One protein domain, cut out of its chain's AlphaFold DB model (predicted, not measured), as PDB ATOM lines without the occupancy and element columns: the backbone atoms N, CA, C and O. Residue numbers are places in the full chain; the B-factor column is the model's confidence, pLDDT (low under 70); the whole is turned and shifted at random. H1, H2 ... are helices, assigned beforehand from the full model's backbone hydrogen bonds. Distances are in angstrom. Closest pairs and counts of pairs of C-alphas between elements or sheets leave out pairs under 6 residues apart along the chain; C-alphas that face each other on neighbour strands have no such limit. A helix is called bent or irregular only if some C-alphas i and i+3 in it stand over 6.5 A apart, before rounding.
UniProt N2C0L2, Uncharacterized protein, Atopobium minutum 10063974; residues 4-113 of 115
ATOM      1  N   SER A   4     -39.688 -23.316   6.106       77.81
ATOM      2  CA  SER A   4     -39.784 -22.888   4.707       77.81
ATOM      3  C   SER A   4     -38.742 -23.489   3.752       77.81
ATOM      4  O   SER A   4     -38.883 -23.321   2.540       77.81
ATOM      5  N   LYS A   5     -37.703 -24.159   4.266       82.12
ATOM      6  CA  LYS A   5     -36.655 -24.824   3.474       82.12
ATOM      7  C   LYS A   5     -36.841 -26.341   3.368       82.12
ATOM      8  O   LYS A   5     -36.011 -26.993   2.737       82.12
ATOM      9  N   ILE A   6     -37.888 -26.901   3.976       83.50
ATOM     10  CA  ILE A   6     -38.193 -28.330   3.867       83.50
ATOM     11  C   ILE A   6     -38.590 -28.644   2.411       83.50
ATOM     12  O   ILE A   6     -39.448 -27.950   1.857       83.50
ATOM     13  N   PRO A   7     -37.979 -29.660   1.770       84.94
ATOM     14  CA  PRO A   7     -38.374 -30.112   0.439       84.94
ATOM     15  C   PRO A   7     -39.853 -30.515   0.379       84.94
ATOM     16  O   PRO A   7     -40.365 -31.150   1.299       84.94
ATOM     17  N   ALA A   8     -40.544 -30.162  -0.709       85.31
ATOM     18  CA  ALA A   8     -41.986 -30.388  -0.842       85.31
ATOM     19  C   ALA A   8     -42.379 -31.875  -0.739       85.31
ATOM     20  O   ALA A   8     -43.419 -32.193  -0.173       85.31
ATOM     21  N   ASP A   9     -41.523 -32.776  -1.224       88.81
ATOM     22  CA  ASP A   9     -41.689 -34.233  -1.147       88.81
ATOM     23  C   ASP A   9     -41.601 -34.783   0.284       88.81
ATOM     24  O   ASP A   9     -42.093 -35.877   0.536       88.81
ATOM     25  N   LYS A  10     -41.031 -34.019   1.223       86.00
ATOM     26  CA  LYS A  10     -40.930 -34.372   2.649       86.00
ATOM     27  C   LYS A  10     -41.872 -33.576   3.545       86.00
ATOM     28  O   LYS A  10     -41.896 -33.792   4.753       86.00
ATOM     29  N   ALA A  11     -42.629 -32.631   2.986       85.12
ATOM     30  CA  ALA A  11     -43.423 -31.693   3.774       85.12
ATOM     31  C   ALA A  11     -44.473 -32.404   4.641       85.12
ATOM     32  O   ALA A  11     -44.609 -32.081   5.818       85.12
ATOM     33  N   PHE A  12     -45.184 -33.389   4.084       85.75
ATOM     34  CA  PHE A  12     -46.208 -34.132   4.821       85.75
ATOM     35  C   PHE A  12     -45.627 -35.088   5.862       85.75
ATOM     36  O   PHE A  12     -46.205 -35.200   6.939       85.75
ATOM     37  N   ASP A  13     -44.476 -35.702   5.585       88.69
ATOM     38  CA  ASP A  13     -43.786 -36.559   6.555       88.69
ATOM     39  C   ASP A  13     -43.338 -35.737   7.767       88.69
ATOM     40  O   ASP A  13     -43.655 -36.073   8.906       88.69
ATOM     41  N   VAL A  14     -42.704 -34.582   7.529       88.94
ATOM     42  CA  VAL A  14     -42.308 -33.681   8.619       88.94
ATOM     43  C   VAL A  14     -43.532 -33.157   9.368       88.94
ATOM     44  O   VAL A  14     -43.516 -33.118  10.594       88.94
ATOM     45  N   LEU A  15     -44.610 -32.780   8.670       86.25
ATOM     46  CA  LEU A  15     -45.859 -32.360   9.316       86.25
ATOM     47  C   LEU A  15     -46.441 -33.462  10.211       86.25
ATOM     48  O   LEU A  15     -46.882 -33.164  11.323       86.25
ATOM     49  N   ALA A  16     -46.430 -34.715   9.753       87.69
ATOM     50  CA  ALA A  16     -46.886 -35.854  10.538       87.69
ATOM     51  C   ALA A  16     -46.031 -36.021  11.803       87.69
ATOM     52  O   ALA A  16     -46.588 -36.087  12.903       87.69
ATOM     53  N   ASP A  17     -44.705 -35.973  11.663       89.56
ATOM     54  CA  ASP A  17     -43.752 -36.155  12.762       89.56
ATOM     55  C   ASP A  17     -43.822 -35.035  13.814       89.56
ATOM     56  O   ASP A  17     -43.675 -35.297  15.010       89.56
ATOM     57  N   ILE A  18     -44.092 -33.786  13.410       88.81
ATOM     58  CA  ILE A  18     -44.187 -32.657  14.353       88.81
ATOM     59  C   ILE A  18     -45.582 -32.467  14.950       88.81
ATOM     60  O   ILE A  18     -45.704 -31.792  15.970       88.81
ATOM     61  N   SER A  19     -46.632 -33.032  14.346       84.25
ATOM     62  CA  SER A  19     -48.026 -32.766  14.736       84.25
ATOM     63  C   SER A  19     -48.312 -33.063  16.213       84.25
ATOM     64  O   SER A  19     -48.884 -32.229  16.917       84.25
ATOM     65  N   THR A  20     -47.871 -34.225  16.704       87.56
ATOM     66  CA  THR A  20     -48.078 -34.648  18.098       87.56
ATOM     67  C   THR A  20     -47.231 -33.826  19.078       87.56
ATOM     68  O   THR A  20     -47.815 -33.242  19.992       87.56
ATOM     69  N   PRO A  21     -45.903 -33.680  18.883       89.62
ATOM     70  CA  PRO A  21     -45.087 -32.779  19.701       89.62
ATOM     71  C   PRO A  21     -45.623 -31.343  19.767       89.62
ATOM     72  O   PRO A  21     -45.662 -30.725  20.833       89.62
ATOM     73  N   LEU A  22     -46.091 -30.809  18.635       83.62
ATOM     74  CA  LEU A  22     -46.668 -29.473  18.567       83.62
ATOM     75  C   LEU A  22     -47.959 -29.389  19.389       83.62
ATOM     76  O   LEU A  22     -48.136 -28.433  20.140       83.62
ATOM     77  N   ALA A  23     -48.841 -30.386  19.285       82.75
ATOM     78  CA  ALA A  23     -50.075 -30.438  20.061       82.75
ATOM     79  C   ALA A  23     -49.808 -30.528  21.573       82.75
ATOM     80  O   ALA A  23     -50.493 -29.860  22.352       82.75
ATOM     81  N   ASN A  24     -48.793 -31.289  21.995       87.75
ATOM     82  CA  ASN A  24     -48.388 -31.384  23.401       87.75
ATOM     83  C   ASN A  24     -47.980 -30.014  23.961       87.75
ATOM     84  O   ASN A  24     -48.478 -29.606  25.008       87.75
ATOM     85  N   ILE A  25     -47.142 -29.270  23.231       84.31
ATOM     86  CA  ILE A  25     -46.709 -27.917  23.618       84.31
ATOM     87  C   ILE A  25     -47.888 -26.937  23.586       84.31
ATOM     88  O   ILE A  25     -48.126 -26.199  24.542       84.31
ATOM     89  N   ALA A  26     -48.640 -26.916  22.484       79.69
ATOM     90  CA  ALA A  26     -49.697 -25.937  22.245       79.69
ATOM     91  C   ALA A  26     -50.903 -26.105  23.181       79.69
ATOM     92  O   ALA A  26     -51.631 -25.141  23.412       79.69
ATOM     93  N   SER A  27     -51.124 -27.306  23.722       80.81
ATOM     94  CA  SER A  27     -52.209 -27.591  24.668       80.81
ATOM     95  C   SER A  27     -51.812 -27.426  26.140       80.81
ATOM     96  O   SER A  27     -52.685 -27.502  27.018       80.81
ATOM     97  N   ASP A  28     -50.538 -27.144  26.444       86.06
ATOM     98  CA  ASP A  28     -50.085 -26.990  27.823       86.06
ATOM     99  C   ASP A  28     -50.651 -25.719  28.472       86.06
ATOM    100  O   ASP A  28     -50.323 -24.572  28.149       86.06
ATOM    101  N   LYS A  29     -51.510 -25.927  29.472       88.00
ATOM    102  CA  LYS A  29     -52.216 -24.846  30.166       88.00
ATOM    103  C   LYS A  29     -51.278 -23.921  30.944       88.00
ATOM    104  O   LYS A  29     -51.634 -22.760  31.152       88.00
ATOM    105  N   LYS A  30     -50.129 -24.401  31.434       86.81
ATOM    106  CA  LYS A  30     -49.160 -23.566  32.165       86.81
ATOM    107  C   LYS A  30     -48.409 -22.667  31.192       86.81
ATOM    108  O   LYS A  30     -48.223 -21.491  31.505       86.81
ATOM    109  N   LEU A  31     -48.022 -23.199  30.036       81.25
ATOM    110  CA  LEU A  31     -47.349 -22.475  28.971       81.25
ATOM    111  C   LEU A  31     -48.275 -21.419  28.376       81.25
ATOM    112  O   LEU A  31     -47.903 -20.249  28.346       81.25
ATOM    113  N   ILE A  32     -49.518 -21.784  28.047       81.44
ATOM    114  CA  ILE A  32     -50.548 -20.832  27.603       81.44
ATOM    115  C   ILE A  32     -50.697 -19.698  28.624       81.44
ATOM    116  O   ILE A  32     -50.624 -18.529  28.261       81.44
ATOM    117  N   LYS A  33     -50.841 -20.010  29.921       82.38
ATOM    118  CA  LYS A  33     -50.930 -18.989  30.983       82.38
ATOM    119  C   LYS A  33     -49.664 -18.142  31.122       82.38
ATOM    120  O   LYS A  33     -49.760 -16.968  31.462       82.38
ATOM    121  N   ALA A  34     -48.480 -18.713  30.906       79.00
ATOM    122  CA  ALA A  34     -47.224 -17.964  30.932       79.00
ATOM    123  C   ALA A  34     -47.108 -16.995  29.743       79.00
ATOM    124  O   ALA A  34     -46.531 -15.918  29.891       79.00
ATOM    125  N   LEU A  35     -47.698 -17.365  28.604       71.75
ATOM    126  CA  LEU A  35     -47.757 -16.571  27.379       71.75
ATOM    127  C   LEU A  35     -48.975 -15.631  27.317       71.75
ATOM    128  O   LEU A  35     -49.050 -14.765  26.447       71.75
ATOM    129  N   GLN A  36     -49.923 -15.731  28.254       73.19
ATOM    130  CA  GLN A  36     -51.066 -14.820  28.315       73.19
ATOM    131  C   GLN A  36     -50.615 -13.359  28.494       73.19
ATOM    132  O   GLN A  36     -49.803 -12.998  29.359       73.19
ATOM    133  N   GLY A  37     -51.169 -12.491  27.646       63.06
ATOM    134  CA  GLY A  37     -50.812 -11.077  27.597       63.06
ATOM    135  C   GLY A  37     -49.451 -10.797  26.955       63.06
ATOM    136  O   GLY A  37     -48.892  -9.738  27.220       63.06
ATOM    137  N   PHE A  38     -48.897 -11.723  26.163       65.38
ATOM    138  CA  PHE A  38     -47.981 -11.360  25.080       65.38
ATOM    139  C   PHE A  38     -48.815 -10.731  23.957       65.38
ATOM    140  O   PHE A  38     -49.417 -11.436  23.153       65.38
ATOM    141  N   GLN A  39     -48.914  -9.405  23.938       54.84
ATOM    142  CA  GLN A  39     -49.458  -8.658  22.805       54.84
ATOM    143  C   GLN A  39     -48.561  -7.445  22.543       54.84
ATOM    144  O   GLN A  39     -48.193  -6.733  23.474       54.84
ATOM    145  N   GLY A  40     -48.216  -7.213  21.274       57.44
ATOM    146  CA  GLY A  40     -47.376  -6.090  20.850       57.44
ATOM    147  C   GLY A  40     -45.896  -6.219  21.236       57.44
ATOM    148  O   GLY A  40     -45.396  -7.307  21.507       57.44
ATOM    149  N   ASN A  41     -45.190  -5.085  21.260       55.09
ATOM    150  CA  ASN A  41     -43.745  -4.999  21.525       55.09
ATOM    151  C   ASN A  41     -43.361  -5.172  23.009       55.09
ATOM    152  O   ASN A  41     -42.197  -5.007  23.364       55.09
ATOM    153  N   ASP A  42     -44.314  -5.498  23.884       54.84
ATOM    154  CA  ASP A  42     -44.128  -5.499  25.338       54.84
ATOM    155  C   ASP A  42     -43.699  -6.885  25.852       54.84
ATOM    156  O   ASP A  42     -44.333  -7.530  26.696       54.84
ATOM    157  N   ILE A  43     -42.604  -7.386  25.273       61.75
ATOM    158  CA  ILE A  43     -41.992  -8.660  25.648       61.75
ATOM    159  C   ILE A  43     -41.344  -8.501  27.029       61.75
ATOM    160  O   ILE A  43     -40.177  -8.140  27.173       61.75
ATOM    161  N   GLN A  44     -42.110  -8.787  28.080       71.94
ATOM    162  CA  GLN A  44     -41.586  -8.806  29.442       71.94
ATOM    163  C   GLN A  44     -40.624  -9.989  29.612       71.94
ATOM    164  O   GLN A  44     -41.045 -11.150  29.599       71.94
ATOM    165  N   ALA A  45     -39.339  -9.700  29.838       72.62
ATOM    166  CA  ALA A  45     -38.278 -10.702  29.987       72.62
ATOM    167  C   ALA A  45     -38.619 -11.812  31.004       72.62
ATOM    168  O   ALA A  45     -38.311 -12.979  30.780       72.62
ATOM    169  N   ALA A  46     -39.329 -11.477  32.088       73.69
ATOM    170  CA  ALA A  46     -39.771 -12.445  33.092       73.69
ATOM    171  C   ALA A  46     -40.789 -13.467  32.553       73.69
ATOM    172  O   ALA A  46     -40.736 -14.645  32.915       73.69
ATOM    173  N   LYS A  47     -41.707 -13.048  31.670       69.19
ATOM    174  CA  LYS A  47     -42.683 -13.957  31.055       69.19
ATOM    175  C   LYS A  47     -42.016 -14.870  30.025       69.19
ATOM    176  O   LYS A  47     -42.297 -16.066  30.014       69.19
ATOM    177  N   VAL A  48     -41.077 -14.333  29.238       73.19
ATOM    178  CA  VAL A  48     -40.242 -15.128  28.319       73.19
ATOM    179  C   VAL A  48     -39.448 -16.172  29.094       73.19
ATOM    180  O   VAL A  48     -39.536 -17.354  28.783       73.19
ATOM    181  N   ALA A  49     -38.740 -15.766  30.151       74.50
ATOM    182  CA  ALA A  49     -37.955 -16.681  30.976       74.50
ATOM    183  C   ALA A  49     -38.818 -17.802  31.579       74.50
ATOM    184  O   ALA A  49     -38.395 -18.956  31.625       74.50
ATOM    185  N   LYS A  50     -40.055 -17.488  31.992       78.81
ATOM    186  CA  LYS A  50     -41.009 -18.483  32.496       78.81
ATOM    187  C   LYS A  50     -41.455 -19.468  31.412       78.81
ATOM    188  O   LYS A  50     -41.464 -20.667  31.674       78.81
ATOM    189  N   ALA A  51     -41.811 -18.984  30.221       76.50
ATOM    190  CA  ALA A  51     -42.206 -19.836  29.100       76.50
ATOM    191  C   ALA A  51     -41.048 -20.738  28.641       76.50
ATOM    192  O   ALA A  51     -41.219 -21.948  28.536       76.50
ATOM    193  N   VAL A  52     -39.846 -20.172  28.482       80.50
ATOM    194  CA  VAL A  52     -38.622 -20.922  28.152       80.50
ATOM    195  C   VAL A  52     -38.329 -21.985  29.212       80.50
ATOM    196  O   VAL A  52     -38.052 -23.132  28.873       80.50
ATOM    197  N   GLY A  53     -38.437 -21.641  30.498       82.69
ATOM    198  CA  GLY A  53     -38.232 -22.589  31.593       82.69
ATOM    199  C   GLY A  53     -39.257 -23.728  31.622       82.69
ATOM    200  O   GLY A  53     -38.892 -24.848  31.967       82.69
ATOM    201  N   LEU A  54     -40.516 -23.461  31.252       84.38
ATOM    202  CA  LEU A  54     -41.551 -24.490  31.112       84.38
ATOM    203  C   LEU A  54     -41.249 -25.420  29.937       84.38
ATOM    204  O   LEU A  54     -41.235 -26.628  30.131       84.38
ATOM    205  N   ILE A  55     -40.915 -24.874  28.764       83.75
ATOM    206  CA  ILE A  55     -40.545 -25.681  27.594       83.75
ATOM    207  C   ILE A  55     -39.333 -26.561  27.919       83.75
ATOM    208  O   ILE A  55     -39.380 -27.768  27.722       83.75
ATOM    209  N   ALA A  56     -38.278 -25.992  28.506       84.81
ATOM    210  CA  ALA A  56     -37.059 -26.730  28.836       84.81
ATOM    211  C   ALA A  56     -37.265 -27.845  29.882       84.81
ATOM    212  O   ALA A  56     -36.485 -28.797  29.924       84.81
ATOM    213  N   LYS A  57     -38.277 -27.731  30.752       88.81
ATOM    214  CA  LYS A  57     -38.550 -28.720  31.807       88.81
ATOM    215  C   LYS A  57     -39.599 -29.748  31.413       88.81
ATOM    216  O   LYS A  57     -39.425 -30.918  31.733       88.81
ATOM    217  N   GLU A  58     -40.677 -29.302  30.779       90.19
ATOM    218  CA  GLU A  58     -41.887 -30.100  30.553       90.19
ATOM    219  C   GLU A  58     -42.034 -30.540  29.087       90.19
ATOM    220  O   GLU A  58     -42.654 -31.566  28.844       90.19
ATOM    221  N   HIS A  59     -41.398 -29.848  28.132       90.62
ATOM    222  CA  HIS A  59     -41.551 -30.106  26.690       90.62
ATOM    223  C   HIS A  59     -40.228 -30.200  25.920       90.62
ATOM    224  O   HIS A  59     -40.184 -29.998  24.707       90.62
ATOM    225  N   LYS A  60     -39.116 -30.476  26.604       90.75
ATOM    226  CA  LYS A  60     -37.805 -30.565  25.945       90.75
ATOM    227  C   LYS A  60     -37.779 -31.666  24.881       90.75
ATOM    228  O   LYS A  60     -37.208 -31.458  23.820       90.75
ATOM    229  N   ASP A  61     -38.432 -32.794  25.150       93.31
ATOM    230  CA  ASP A  61     -38.439 -33.945  24.249       93.31
ATOM    231  C   ASP A  61     -39.335 -33.664  23.035       93.31
ATOM    232  O   ASP A  61     -38.946 -33.972  21.910       93.31
ATOM    233  N   ASP A  62     -40.463 -32.970  23.239       91.44
ATOM    234  CA  ASP A  62     -41.300 -32.457  22.151       91.44
ATOM    235  C   ASP A  62     -40.510 -31.468  21.272       91.44
ATOM    236  O   ASP A  62     -40.510 -31.576  20.047       91.44
ATOM    237  N   LEU A  63     -39.776 -30.529  21.884       89.75
ATOM    238  CA  LEU A  63     -38.946 -29.570  21.153       89.75
ATOM    239  C   LEU A  63     -37.837 -30.274  20.356       89.75
ATOM    240  O   LEU A  63     -37.612 -29.933  19.198       89.75
ATOM    241  N   TYR A  64     -37.166 -31.272  20.936       92.25
ATOM    242  CA  TYR A  64     -36.160 -32.057  20.221       92.25
ATOM    243  C   TYR A  64     -36.755 -32.853  19.066       92.25
ATOM    244  O   TYR A  64     -36.132 -32.912  18.008       92.25
ATOM    245  N   ALA A  65     -37.944 -33.431  19.238       92.56
ATOM    246  CA  ALA A  65     -38.644 -34.132  18.169       92.56
ATOM    247  C   ALA A  65     -38.960 -33.189  17.001       92.56
ATOM    248  O   ALA A  65     -38.667 -33.525  15.857       92.56
ATOM    249  N   ILE A  66     -39.459 -31.982  17.289       90.12
ATOM    250  CA  ILE A  66     -39.729 -30.965  16.264       90.12
ATOM    251  C   ILE A  66     -38.443 -30.590  15.524       90.12
ATOM    252  O   ILE A  66     -38.404 -30.621  14.295       90.12
ATOM    253  N   LEU A  67     -37.376 -30.262  16.258       90.31
ATOM    254  CA  LEU A  67     -36.106 -29.853  15.658       90.31
ATOM    255  C   LEU A  67     -35.506 -30.977  14.804       90.31
ATOM    256  O   LEU A  67     -35.179 -30.748  13.641       90.31
ATOM    257  N   ALA A  68     -35.459 -32.204  15.321       91.44
ATOM    258  CA  ALA A  68     -34.940 -33.357  14.594       91.44
ATOM    259  C   ALA A  68     -35.756 -33.673  13.329       91.44
ATOM    260  O   ALA A  68     -35.171 -33.876  12.261       91.44
ATOM    261  N   ALA A  69     -37.091 -33.633  13.416       90.94
ATOM    262  CA  ALA A  69     -37.982 -33.854  12.278       90.94
ATOM    263  C   ALA A  69     -37.775 -32.799  11.182       90.94
ATOM    264  O   ALA A  69     -37.678 -33.143  10.005       90.94
ATOM    265  N   THR A  70     -37.593 -31.523  11.548       87.69
ATOM    266  CA  THR A  70     -37.299 -30.465  10.561       87.69
ATOM    267  C   THR A  70     -35.949 -30.642   9.860       87.69
ATOM    268  O   THR A  70     -35.755 -30.117   8.763       87.69
ATOM    269  N   GLU A  71     -35.028 -31.412  10.446       87.12
ATOM    270  CA  GLU A  71     -33.763 -31.804   9.816       87.12
ATOM    271  C   GLU A  71     -33.829 -33.166   9.104       87.12
ATOM    272  O   GLU A  71     -32.850 -33.582   8.477       87.12
ATOM    273  N   GLY A  72     -34.963 -33.869   9.177       87.12
ATOM    274  CA  GLY A  72     -35.119 -35.225   8.650       87.12
ATOM    275  C   GLY A  72     -34.215 -36.239   9.357       87.12
ATOM    276  O   GLY A  72     -33.648 -37.124   8.711       87.12
ATOM    277  N   GLN A  73     -34.012 -36.072  10.664       91.25
ATOM    278  CA  GLN A  73     -33.146 -36.908  11.492       91.25
ATOM    279  C   GLN A  73     -33.909 -37.490  12.683       91.25
ATOM    280  O   GLN A  73     -34.922 -36.950  13.116       91.25
ATOM    281  N   SER A  74     -33.386 -38.574  13.262       91.88
ATOM    282  CA  SER A  74     -33.817 -39.002  14.593       91.88
ATOM    283  C   SER A  74     -33.332 -38.010  15.653       91.88
ATOM    284  O   SER A  74     -32.302 -37.356  15.477       91.88
ATOM    285  N   VAL A  75     -34.030 -37.943  16.789       92.94
ATOM    286  CA  VAL A  75     -33.633 -37.096  17.930       92.94
ATOM    287  C   VAL A  75     -32.207 -37.395  18.390       92.94
ATOM    288  O   VAL A  75     -31.429 -36.475  18.626       92.94
ATOM    289  N   GLU A  76     -31.830 -38.672  18.459       93.38
ATOM    290  CA  GLU A  76     -30.474 -39.084  18.833       93.38
ATOM    291  C   GLU A  76     -29.420 -38.495  17.888       93.38
ATOM    292  O   GLU A  76     -28.434 -37.913  18.339       93.38
ATOM    293  N   LYS A  77     -29.657 -38.585  16.574       92.81
ATOM    294  CA  LYS A  77     -28.742 -38.051  15.562       92.81
ATOM    295  C   LYS A  77     -28.696 -36.524  15.582       92.81
ATOM    296  O   LYS A  77     -27.617 -35.961  15.436       92.81
ATOM    297  N   TYR A  78     -29.837 -35.876  15.809       91.38
ATOM    298  CA  TYR A  78     -29.922 -34.426  15.945       91.38
ATOM    299  C   TYR A  78     -29.111 -33.920  17.147       91.38
ATOM    300  O   TYR A  78     -28.393 -32.927  17.034       91.38
ATOM    301  N   LEU A  79     -29.186 -34.609  18.290       91.50
ATOM    302  CA  LEU A  79     -28.474 -34.228  19.513       91.50
ATOM    303  C   LEU A  79     -26.987 -34.607  19.492       91.50
ATOM    304  O   LEU A  79     -26.185 -33.974  20.184       91.50
ATOM    305  N   ALA A  80     -26.602 -35.618  18.712       92.19
ATOM    306  CA  ALA A  80     -25.221 -36.074  18.619       92.19
ATOM    307  C   ALA A  80     -24.285 -34.939  18.161       92.19
ATOM    308  O   ALA A  80     -24.335 -34.469  17.028       92.19
ATOM    309  N   GLY A  81     -23.404 -34.496  19.061       78.19
ATOM    310  CA  GLY A  81     -22.422 -33.443  18.786       78.19
ATOM    311  C   GLY A  81     -22.953 -32.010  18.890       78.19
ATOM    312  O   GLY A  81     -22.180 -31.073  18.684       78.19
ATOM    313  N   ARG A  82     -24.229 -31.805  19.253       85.81
ATOM    314  CA  ARG A  82     -24.772 -30.464  19.504       85.81
ATOM    315  C   ARG A  82     -24.591 -30.051  20.960       85.81
ATOM    316  O   ARG A  82     -24.798 -30.820  21.894       85.81
ATOM    317  N   SER A  83     -24.237 -28.785  21.153       85.38
ATOM    318  CA  SER A  83     -24.285 -28.136  22.467       85.38
ATOM    319  C   SER A  83     -25.654 -27.490  22.705       85.38
ATOM    320  O   SER A  83     -26.406 -27.245  21.762       85.38
ATOM    321  N   ALA A  84     -25.958 -27.128  23.955       78.69
ATOM    322  CA  ALA A  84     -27.188 -26.407  24.297       78.69
ATOM    323  C   ALA A  84     -27.374 -25.111  23.484       78.69
ATOM    324  O   ALA A  84     -28.495 -24.768  23.118       78.69
ATOM    325  N   ALA A  85     -26.279 -24.415  23.152       74.62
ATOM    326  CA  ALA A  85     -26.325 -23.211  22.328       74.62
ATOM    327  C   ALA A  85     -26.848 -23.495  20.910       74.62
ATOM    328  O   ALA A  85     -27.647 -22.715  20.402       74.62
ATOM    329  N   HIS A  86     -26.458 -24.622  20.305       83.25
ATOM    330  CA  HIS A  86     -26.945 -25.013  18.978       83.25
ATOM    331  C   HIS A  86     -28.457 -25.240  18.993       83.25
ATOM    332  O   HIS A  86     -29.164 -24.662  18.178       83.25
ATOM    333  N   VAL A  87     -28.960 -25.987  19.980       81.88
ATOM    334  CA  VAL A  87     -30.401 -26.246  20.138       81.88
ATOM    335  C   VAL A  87     -31.192 -24.945  20.287       81.88
ATOM    336  O   VAL A  87     -32.239 -24.778  19.667       81.88
ATOM    337  N   ILE A  88     -30.700 -24.009  21.107       76.44
ATOM    338  CA  ILE A  88     -31.363 -22.716  21.317       76.44
ATOM    339  C   ILE A  88     -31.408 -21.915  20.011       76.44
ATOM    340  O   ILE A  88     -32.453 -21.357  19.681       76.44
ATOM    341  N   VAL A  89     -30.302 -21.872  19.264       78.06
ATOM    342  CA  VAL A  89     -30.247 -21.195  17.962       78.06
ATOM    343  C   VAL A  89     -31.223 -21.837  16.979       78.06
ATOM    344  O   VAL A  89     -32.011 -21.116  16.370       78.06
ATOM    345  N   ASP A  90     -31.254 -23.168  16.875       82.50
ATOM    346  CA  ASP A  90     -32.175 -23.859  15.969       82.50
ATOM    347  C   ASP A  90     -33.642 -23.575  16.314       82.50
ATOM    348  O   ASP A  90     -34.447 -23.325  15.416       82.50
ATOM    349  N   ALA A  91     -33.984 -23.567  17.607       79.12
ATOM    350  CA  ALA A  91     -35.325 -23.243  18.078       79.12
ATOM    351  C   ALA A  91     -35.722 -21.800  17.738       79.12
ATOM    352  O   ALA A  91     -36.834 -21.567  17.268       79.12
ATOM    353  N   ILE A  92     -34.817 -20.831  17.921       75.25
ATOM    354  CA  ILE A  92     -35.059 -19.430  17.542       75.25
ATOM    355  C   ILE A  92     -35.250 -19.309  16.029       75.25
ATOM    356  O   ILE A  92     -36.172 -18.626  15.587       75.25
ATOM    357  N   GLU A  93     -34.408 -19.969  15.232       79.69
ATOM    358  CA  GLU A  93     -34.509 -19.937  13.772       79.69
ATOM    359  C   GLU A  93     -35.816 -20.553  13.262       79.69
ATOM    360  O   GLU A  93     -36.406 -20.014  12.324       79.69
ATOM    361  N   LEU A  94     -36.286 -21.635  13.893       80.31
ATOM    362  CA  LEU A  94     -37.565 -22.265  13.578       80.31
ATOM    363  C   LEU A  94     -38.742 -21.341  13.919       80.31
ATOM    364  O   LEU A  94     -39.620 -21.131  13.087       80.31
ATOM    365  N   LEU A  95     -38.749 -20.770  15.126       72.44
ATOM    366  CA  LEU A  95     -39.820 -19.883  15.600       72.44
ATOM    367  C   LEU A  95     -39.855 -18.536  14.868       72.44
ATOM    368  O   LEU A  95     -40.895 -17.887  14.833       72.44
ATOM    369  N   SER A  96     -38.731 -18.129  14.283       72.31
ATOM    370  CA  SER A  96     -38.606 -16.910  13.477       72.31
ATOM    371  C   SER A  96     -38.871 -17.167  11.985       72.31
ATOM    372  O   SER A  96     -38.562 -16.324  11.144       72.31
ATOM    373  N   ASP A  97     -39.380 -18.348  11.616       78.25
ATOM    374  CA  ASP A  97     -39.826 -18.626  10.254       78.25
ATOM    375  C   ASP A  97     -41.214 -18.012  10.024       78.25
ATOM    376  O   ASP A  97     -42.225 -18.530  10.497       78.25
ATOM    377  N   ASP A  98     -41.255 -16.922   9.255       74.38
ATOM    378  CA  ASP A  98     -42.485 -16.191   8.923       74.38
ATOM    379  C   ASP A  98     -43.576 -17.075   8.294       74.38
ATOM    380  O   ASP A  98     -44.766 -16.807   8.464       74.38
ATOM    381  N   LYS A  99     -43.211 -18.143   7.566       70.75
ATOM    382  CA  LYS A  99     -44.196 -19.063   6.977       70.75
ATOM    383  C   LYS A  99     -44.777 -19.997   8.029       70.75
ATOM    384  O   LYS A  99     -45.975 -20.263   7.988       70.75
ATOM    385  N   LEU A 100     -43.957 -20.476   8.963       71.25
ATOM    386  CA  LEU A 100     -44.432 -21.296  10.076       71.25
ATOM    387  C   LEU A 100     -45.334 -20.483  11.007       71.25
ATOM    388  O   LEU A 100     -46.416 -20.942  11.360       71.25
ATOM    389  N   THR A 101     -44.924 -19.269  11.373       67.94
ATOM    390  CA  THR A 101     -45.736 -18.392  12.228       67.94
ATOM    391  C   THR A 101     -47.059 -18.035  11.556       67.94
ATOM    392  O   THR A 101     -48.099 -18.110  12.205       67.94
ATOM    393  N   SER A 102     -47.050 -17.752  10.249       69.81
ATOM    394  CA  SER A 102     -48.275 -17.523   9.469       69.81
ATOM    395  C   SER A 102     -49.171 -18.764   9.415       69.81
ATOM    396  O   SER A 102     -50.378 -18.657   9.625       69.81
ATOM    397  N   PHE A 103     -48.599 -19.951   9.188       66.69
ATOM    398  CA  PHE A 103     -49.341 -21.215   9.178       66.69
ATOM    399  C   PHE A 103     -50.021 -21.489  10.526       66.69
ATOM    400  O   PHE A 103     -51.205 -21.810  10.562       66.69
ATOM    401  N   LEU A 104     -49.306 -21.296  11.638       64.69
ATOM    402  CA  LEU A 104     -49.847 -21.483  12.989       64.69
ATOM    403  C   LEU A 104     -50.883 -20.420  13.381       64.69
ATOM    404  O   LEU A 104     -51.781 -20.703  14.170       64.69
ATOM    405  N   ALA A 105     -50.756 -19.199  12.858       62.31
ATOM    406  CA  ALA A 105     -51.697 -18.111  13.110       62.31
ATOM    407  C   ALA A 105     -52.985 -18.217  12.276       62.31
ATOM    408  O   ALA A 105     -53.955 -17.523  12.580       62.31
ATOM    409  N   THR A 106     -53.008 -19.068  11.245       58.25
ATOM    410  CA  THR A 106     -54.173 -19.235  10.371       58.25
ATOM    411  C   THR A 106     -55.247 -20.069  11.083       58.25
ATOM    412  O   THR A 106     -54.993 -21.225  11.433       58.25
ATOM    413  N   PRO A 107     -56.464 -19.538  11.308       51.88
ATOM    414  CA  PRO A 107     -57.562 -20.316  11.871       51.88
ATOM    415  C   PRO A 107     -57.930 -21.484  10.945       51.88
ATOM    416  O   PRO A 107     -58.055 -21.307   9.734       51.88
ATOM    417  N   ALA A 108     -58.184 -22.669  11.510       49.81
ATOM    418  CA  ALA A 108     -58.516 -23.886  10.753       49.81
ATOM    419  C   ALA A 108     -59.704 -23.728   9.771       49.81
ATOM    420  O   ALA A 108     -59.817 -24.480   8.807       49.81
ATOM    421  N   THR A 109     -60.574 -22.738   9.987       45.41
ATOM    422  CA  THR A 109     -61.707 -22.395   9.115       45.41
ATOM    423  C   THR A 109     -61.327 -21.725   7.790       45.41
ATOM    424  O   THR A 109     -62.120 -21.800   6.858       45.41
ATOM    425  N   GLU A 110     -60.147 -21.107   7.656       44.94
ATOM    426  CA  GLU A 110     -59.714 -20.479   6.390       44.94
ATOM    427  C   GLU A 110     -58.954 -21.443   5.468       44.94
ATOM    428  O   GLU A 110     -58.964 -21.275   4.251       44.94
ATOM    429  N   VAL A 111     -58.362 -22.510   6.017       45.44
ATOM    430  CA  VAL A 111     -57.615 -23.519   5.239       45.44
ATOM    431  C   VAL A 111     -58.533 -24.306   4.290       45.44
ATOM    432  O   VAL A 111     -58.106 -24.732   3.222       45.44
ATOM    433  N   LEU A 112     -59.816 -24.447   4.639       39.38
ATOM    434  CA  LEU A 112     -60.837 -25.114   3.819       39.38
ATOM    435  C   LEU A 112     -61.440 -24.218   2.721       39.38
ATOM    436  O   LEU A 112     -62.191 -24.721   1.895       39.38
ATOM    437  N   ALA A 113     -61.136 -22.916   2.695       37.22
ATOM    438  CA  ALA A 113     -61.682 -21.981   1.703       37.22
ATOM    439  C   ALA A 113     -60.817 -21.854   0.430       37.22
ATOM    440  O   ALA A 113     -61.185 -21.128  -0.492       37.22
TER     441      ALA A 113
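What this domain is: This is residues 4 to 113 of the 115 residues of an uncharacterized protein of Atopobium minutum 10063974 (UniProt N2C0L2). Two helices, H1 and H4, lie side by side, and the helical hairpin of H2 and H3 sits across one end of this pair, making an L. H6 lies in the angle of the L, H5 packs on H4, and residues 104 to 110, of which 108 to 110 belong to H8, stick out from the rest. The printed part has 110 residues with eight named helices, H1 to H8 in order, and no named strand: all helix. It is compact, with a radius of gyration of the C-alphas of 14.7 A, and spans 43 by 38 by 23 A.

Where its parts are: H1, residues 8 to 26, begins with C-alpha 8 at (-41.986, -30.388, -0.842) and is 24.7 A long; it is irregular, with C-alphas 9 and 12 7.5 A apart, and has a kink of 45 degrees near residue 20. H4 is residues 60 to 70, 15.4 A. H2 is residues 29 to 35; H3, residues 45 to 58, is 19.7 A. H5 is residues 75 to 79, H6 residues 84 to 95, 16.7 A, and H7 residues 98 to 105. H8, residues 108 to 111, ends with C-alpha 111 at (-57.615, -23.519, 5.239).

How they stand to each other: H1 and H4, the hub, touch at a shallow tilt of 12 degrees, opposite ways; their closest C-alphas, of Pro 21 and Asp 62, are 4.5 A apart. H3 is close to H4 but not clearly touching, about perpendicular at 87 degrees, closest at the C-alphas of Ile 55 and Leu 63, 7.7 A. The hairpin of H2 and H3 touches at Ala 34 and Ala 51, closest C-alphas 5.7 A. H5 touches H4, closest C-alphas Val 75 and Ala 68, 5.2 A. H6, with residues 90 to 91 alone, only just touches H4, with 3 pairs of C-alphas within 8 A, the closest those of Ala 91 and Leu 67, 7.1 A. H7 and H8 touch no helix. Every O i to N i+4 pair is within hydrogen-bond range in H2 to H7; H1 has 11 of 15, and H8 is too short for such a pair.

The domain as a whole: The C-alphas of Gly 81 and Ala 113, the two farthest apart, are 44.3 A apart. The printed part has no cut, and no link is long. Mean pLDDT of the printed part is 78.6, with residues 37 to 43, 47 and 101 to 113 under 70.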